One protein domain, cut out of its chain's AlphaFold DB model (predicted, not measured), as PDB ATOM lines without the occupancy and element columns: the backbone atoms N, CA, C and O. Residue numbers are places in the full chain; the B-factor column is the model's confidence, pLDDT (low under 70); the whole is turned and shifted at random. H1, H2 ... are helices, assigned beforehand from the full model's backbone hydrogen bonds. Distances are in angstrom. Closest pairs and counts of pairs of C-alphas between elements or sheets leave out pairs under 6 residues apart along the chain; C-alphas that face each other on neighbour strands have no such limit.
ATOM      1  N   LEU A  56     115.644  79.165 127.051       94.00
ATOM      2  CA  LEU A  56     114.493  79.685 126.319       94.00
ATOM      3  C   LEU A  56     113.351  78.672 126.362       94.00
ATOM      4  O   LEU A  56     113.419  77.607 125.746       94.00
ATOM      5  N   ALA A  57     112.249  79.046 127.014       94.50
ATOM      6  CA  ALA A  57     111.045  78.227 127.033       94.50
ATOM      7  C   ALA A  57     110.502  78.020 125.610       94.50
ATOM      8  O   ALA A  57     110.253  78.982 124.884       94.50
ATOM      9  N   LYS A  58     110.296  76.752 125.224       93.12
ATOM     10  CA  LYS A  58     109.778  76.353 123.903       93.12
ATOM     11  C   LYS A  58     110.520  77.036 122.743       93.12
ATOM     12  O   LYS A  58     109.895  77.578 121.835       93.12
ATOM     13  N   ALA A  59     111.855  77.014 122.771       92.00
ATOM     14  CA  ALA A  59     112.707  77.757 121.840       92.00
ATOM     15  C   ALA A  59     112.306  77.630 120.356       92.00
ATOM     16  O   ALA A  59     112.351  78.621 119.640       92.00
ATOM     17  N   PHE A  60     111.871  76.453 119.890       88.38
ATOM     18  CA  PHE A  60     111.432  76.271 118.500       88.38
ATOM     19  C   PHE A  60     110.057  76.882 118.195       88.38
ATOM     20  O   PHE A  60     109.864  77.395 117.095       88.38
ATOM     21  N   ASP A  61     109.131  76.875 119.157       89.62
ATOM     22  CA  ASP A  61     107.794  77.464 118.996       89.62
ATOM     23  C   ASP A  61     107.831  78.994 119.135       89.62
ATOM     24  O   ASP A  61     107.029  79.701 118.533       89.62
ATOM     25  N   ALA A  62     108.779  79.515 119.920       92.75
ATOM     26  CA  ALA A  62     108.950  80.945 120.167       92.75
ATOM     27  C   ALA A  62     109.640  81.694 119.008       92.75
ATOM     28  O   ALA A  62     109.705  82.926 119.010       92.75
ATOM     29  N   VAL A  63     110.183  80.978 118.018       93.94
ATOM     30  CA  VAL A  63     110.890  81.595 116.890       93.94
ATOM     31  C   VAL A  63     109.908  82.320 115.970       93.94
ATOM     32  O   VAL A  63     109.014  81.731 115.369       93.94
ATOM     33  N   SER A  64     110.140  83.619 115.778       94.81
ATOM     34  CA  SER A  64     109.426  84.408 114.774       94.81
ATOM     35  C   SER A  64     109.855  84.002 113.361       94.81
ATOM     36  O   SER A  64     110.981  84.282 112.935       94.81
ATOM     37  N   ILE A  65     108.943  83.371 112.614       94.75
ATOM     38  CA  ILE A  65     109.201  82.912 111.240       94.75
ATOM     39  C   ILE A  65     109.619  84.061 110.302       94.75
ATOM     40  O   ILE A  65     110.628  83.898 109.615       94.75
ATOM     41  N   PRO A  66     108.964  85.243 110.293       95.31
ATOM     42  CA  PRO A  66     109.406  86.363 109.454       95.31
ATOM     43  C   PRO A  66     110.846  86.810 109.744       95.31
ATOM     44  O   PRO A  66     111.611  87.093 108.822       95.31
ATOM     45  N   ILE A  67     111.242  86.838 111.023       96.81
ATOM     46  CA  ILE A  67     112.606  87.206 111.423       96.81
ATOM     47  C   ILE A  67     113.600  86.125 110.992       96.81
ATOM     48  O   ILE A  67     114.679  86.458 110.505       96.81
ATOM     49  N   LEU A  68     113.249  84.845 111.138       95.81
ATOM     50  CA  LEU A  68     114.099  83.734 110.709       95.81
ATOM     51  C   LEU A  68     114.364  83.771 109.197       95.81
ATOM     52  O   LEU A  68     115.520  83.680 108.789       95.81
ATOM     53  N   ILE A  69     113.328  83.969 108.377       96.62
ATOM     54  CA  ILE A  69     113.483  84.087 106.918       96.62
ATOM     55  C   ILE A  69     114.371  85.285 106.561       96.62
ATOM     56  O   ILE A  69     115.309  85.135 105.781       96.62
ATOM     57  N   LYS A  70     114.166  86.446 107.199       96.75
ATOM     58  CA  LYS A  70     115.026  87.621 106.993       96.75
ATOM     59  C   LYS A  70     116.484  87.366 107.394       96.75
ATOM     60  O   LYS A  70     117.394  87.828 106.716       96.75
ATOM     61  N   LYS A  71     116.730  86.626 108.482       96.06
ATOM     62  CA  LYS A  71     118.090  86.243 108.893       96.06
ATOM     63  C   LYS A  71     118.759  85.322 107.872       96.06
ATOM     64  O   LYS A  71     119.936  85.515 107.591       96.06
ATOM     65  N   LEU A  72     118.025  84.359 107.314       95.56
ATOM     66  CA  LEU A  72     118.538  83.479 106.257       95.56
ATOM     67  C   LEU A  72     118.887  84.269 104.990       95.56
ATOM     68  O   LEU A  72     119.958  84.063 104.424       95.56
ATOM     69  N   ASP A  73     118.027  85.209 104.598       96.19
ATOM     70  CA  ASP A  73     118.271  86.096 103.457       96.19
ATOM     71  C   ASP A  73     119.520  86.971 103.665       96.19
ATOM     72  O   ASP A  73     120.403  87.031 102.807       96.19
ATOM     73  N   ASN A  74     119.656  87.567 104.855       95.25
ATOM     74  CA  ASN A  74     120.831  88.351 105.244       95.25
ATOM     75  C   ASN A  74     122.118  87.513 105.311       95.25
ATOM     76  O   ASN A  74     123.188  88.029 105.007       95.25
ATOM     77  N   ALA A  75     122.023  86.234 105.686       94.62
ATOM     78  CA  ALA A  75     123.149  85.299 105.664       94.62
ATOM     79  C   ALA A  75     123.553  84.888 104.236       94.62
ATOM     80  O   ALA A  75     124.571  84.231 104.053       94.62
ATOM     81  N   GLY A  76     122.769  85.260 103.217       94.88
ATOM     82  CA  GLY A  76     123.054  84.981 101.811       94.88
ATOM     83  C   GLY A  76     122.342  83.747 101.251       94.88
ATOM     84  O   GLY A  76     122.654  83.318 100.142       94.88
ATOM     85  N   VAL A  77     121.364  83.181 101.966       95.38
ATOM     86  CA  VAL A  77     120.473  82.153 101.412       95.38
ATOM     87  C   VAL A  77     119.447  82.840 100.511       95.38
ATOM     88  O   VAL A  77     118.586  83.558 101.004       95.38
ATOM     89  N   ARG A  78     119.525  82.622  99.196       94.50
ATOM     90  CA  ARG A  78     118.683  83.301  98.192       94.50
ATOM     91  C   ARG A  78     117.794  82.331  97.418       94.50
ATOM     92  O   ARG A  78     117.974  81.115  97.498       94.50
ATOM     93  N   ASP A  79     116.844  82.888  96.671       94.94
ATOM     94  CA  ASP A  79     116.032  82.216  95.652       94.94
ATOM     95  C   ASP A  79     115.389  80.900  96.124       94.94
ATOM     96  O   ASP A  79     114.674  80.856  97.125       94.94
ATOM     97  N   LEU A  80     115.626  79.808  95.393       94.94
ATOM     98  CA  LEU A  80     115.004  78.507  95.611       94.94
ATOM     99  C   LEU A  80     115.226  77.963  97.041       94.94
ATOM    100  O   LEU A  80     114.241  77.567  97.664       94.94
ATOM    101  N   PRO A  81     116.455  77.955  97.603       94.56
ATOM    102  CA  PRO A  81     116.684  77.664  99.017       94.56
ATOM    103  C   PRO A  81     115.821  78.471  99.994       94.56
ATOM    104  O   PRO A  81     115.225  77.887 100.900       94.56
ATOM    105  N   LEU A  82     115.743  79.793  99.823       95.69
ATOM    106  CA  LEU A  82     114.994  80.673 100.726       95.69
ATOM    107  C   LEU A  82     113.483  80.450 100.603       95.69
ATOM    108  O   LEU A  82     112.772  80.387 101.611       95.69
ATOM    109  N   ASN A  83     113.002  80.251  99.376       94.44
ATOM    110  CA  ASN A  83     111.612  79.910  99.094       94.44
ATOM    111  C   ASN A  83     111.238  78.562  99.712       94.44
ATOM    112  O   ASN A  83     110.184  78.449 100.330       94.44
ATOM    113  N   LEU A  84     112.123  77.560  99.638       93.69
ATOM    114  CA  LEU A  84     111.908  76.265 100.282       93.69
ATOM    115  C   LEU A  84     111.754  76.410 101.803       93.69
ATOM    116  O   LEU A  84     110.833  75.825 102.372       93.69
ATOM    117  N   PHE A  85     112.611  77.197 102.464       94.31
ATOM    118  CA  PHE A  85     112.474  77.462 103.902       94.31
ATOM    119  C   PHE A  85     111.182  78.202 104.229       94.31
ATOM    120  O   PHE A  85     110.487  77.818 105.166       94.31
ATOM    121  N   THR A  86     110.837  79.217 103.440       94.62
ATOM    122  CA  THR A  86     109.594  79.976 103.602       94.62
ATOM    123  C   THR A  86     108.382  79.053 103.497       94.62
ATOM    124  O   THR A  86     107.595  78.992 104.437       94.62
ATOM    125  N   CYS A  87     108.264  78.264 102.429       92.81
ATOM    126  CA  CYS A  87     107.162  77.315 102.244       92.81
ATOM    127  C   CYS A  87     107.140  76.194 103.292       92.81
ATOM    128  O   CYS A  87     106.070  75.713 103.641       92.81
ATOM    129  N   TYR A  88     108.293  75.757 103.803       91.44
ATOM    130  CA  TYR A  88     108.340  74.735 104.849       91.44
ATOM    131  C   TYR A  88     107.925  75.277 106.221       91.44
ATOM    132  O   TYR A  88     107.323  74.563 107.018       91.44
ATOM    133  N   LEU A  89     108.268  76.527 106.530       91.75
ATOM    134  CA  LEU A  89     108.021  77.133 107.837       91.75
ATOM    135  C   LEU A  89     106.672  77.859 107.917       91.75
ATOM    136  O   LEU A  89     106.200  78.132 109.018       91.75
ATOM    137  N   THR A  90     106.039  78.137 106.778       88.88
ATOM    138  CA  THR A  90     104.727  78.789 106.681       88.88
ATOM    139  C   THR A  90     103.697  77.851 106.058       88.88
ATOM    140  O   THR A  90     104.052  76.939 105.323       88.88
ATOM    141  N   ASN A  91     102.410  78.045 106.368       76.00
ATOM    142  CA  ASN A  91     101.292  77.330 105.729       76.00
ATOM    143  C   ASN A  91     101.418  75.792 105.699       76.00
ATOM    144  O   ASN A  91     100.943  75.136 104.767       76.00
ATOM    145  N   ARG A  92     102.033  75.191 106.728       80.06
ATOM    146  CA  ARG A  92     102.093  73.731 106.847       80.06
ATOM    147  C   ARG A  92     100.689  73.170 107.051       80.06
ATOM    148  O   ARG A  92      99.994  73.553 107.987       80.06
ATOM    149  N   SER A  93     100.307  72.220 106.203       79.88
ATOM    150  CA  SER A  93      99.157  71.348 106.433       79.88
ATOM    151  C   SER A  93      99.653  69.914 106.564       79.88
ATOM    152  O   SER A  93     100.491  69.460 105.786       79.88
ATOM    153  N   GLN A  94      99.172  69.210 107.584       81.12
ATOM    154  CA  GLN A  94      99.466  67.798 107.790       81.12
ATOM    155  C   GLN A  94      98.174  67.015 107.573       81.12
ATOM    156  O   GLN A  94      97.125  67.382 108.099       81.12
ATOM    157  N   ARG A  95      98.239  65.947 106.778       85.69
ATOM    158  CA  ARG A  95      97.149  64.980 106.626       85.69
ATOM    159  C   ARG A  95      97.684  63.607 106.986       85.69
ATOM    160  O   ARG A  95      98.771  63.236 106.553       85.69
ATOM    161  N   VAL A  96      96.912  62.872 107.771       85.25
ATOM    162  CA  VAL A  96      97.178  61.475 108.112       85.25
ATOM    163  C   VAL A  96      95.987  60.651 107.638       85.25
ATOM    164  O   VAL A  96      94.843  61.063 107.825       85.25
ATOM    165  N   ARG A  97      96.249  59.522 106.976       84.25
ATOM    166  CA  ARG A  97      95.216  58.529 106.655       84.25
ATOM    167  C   ARG A  97      95.185  57.539 107.813       84.25
ATOM    168  O   ARG A  97      96.229  57.000 108.174       84.25
ATOM    169  N   ILE A  98      94.016  57.355 108.412       84.19
ATOM    170  CA  ILE A  98      93.797  56.347 109.448       84.19
ATOM    171  C   ILE A  98      92.916  55.273 108.818       84.19
ATOM    172  O   ILE A  98      91.785  55.571 108.446       84.19
ATOM    173  N   GLY A  99      93.454  54.059 108.689       80.69
ATOM    174  CA  GLY A  99      92.827  52.970 107.933       80.69
ATOM    175  C   GLY A  99      93.077  53.053 106.424       80.69
ATOM    176  O   GLY A  99      93.701  54.001 105.938       80.69
ATOM    177  N   ASP A 100      92.606  52.037 105.699       66.00
ATOM    178  CA  ASP A 100      92.398  52.131 104.253       66.00
ATOM    179  C   ASP A 100      91.146  52.974 103.974       66.00
ATOM    180  O   ASP A 100      90.086  52.696 104.565       66.00
TER     181      ASP A 100
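Overview. This is residues 56 to 100 of the 100 residues of the protein "Probable RNA-directed DNA polymerase from transposon BS" of Eumeta variegata (UniProt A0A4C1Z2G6). Two short helices, H2 and H1, lie side by side as a helical hairpin, and a free tail leaves each end of it. Residues 91 to 100 stick out as a long arm that makes much of the length, and residues 56 to 64 stick out as a second, more folded tail. The printed part has 45 residues with two named helices, H1 then H2 along the chain, and no named strand; the class is all helix, with under half of the residues in named elements. The whole is only just extended, close to loose, with a radius of gyration of the C-alphas of 14.2 A, and its outline is flat, with spans of 46 by 31 by 11 A.

Along the chain. Find C-alpha 79 at (116.032, 82.216, 95.652); from there H2, residues 79 to 89, runs 15.4 A to C-alpha 89 at (108.021, 77.133, 107.837). Then look back to C-alpha 65 at (109.201, 82.912, 111.240), where H1, residues 65 to 74, begins; it measures 14.2 A from first to last C-alpha.

Arrangement. Look at Ile 69 and Thr 86, the closest C-alphas of H1 and H2, 6.6 A apart. There the two helices touch, with 6 pairs of C-alphas within 8 A. They run opposite ways at a shallow tilt of 19 degrees, as a helical hairpin with a tight link of 4 residues. In H1 and H2 every O i to N i+4 pair is within hydrogen-bond range.

Size, cuts and confidence. The two C-alphas farthest apart are those of Asn 74 and Asp 100, at 46.1 A. Residues 56 to 64 and 91 to 100 stand free. The printed part has no cut and ends at Asp 100, the chain's last residue. The mean pLDDT of the printed part is 91.0, and in the B-factor column you will find residue 100 under 70.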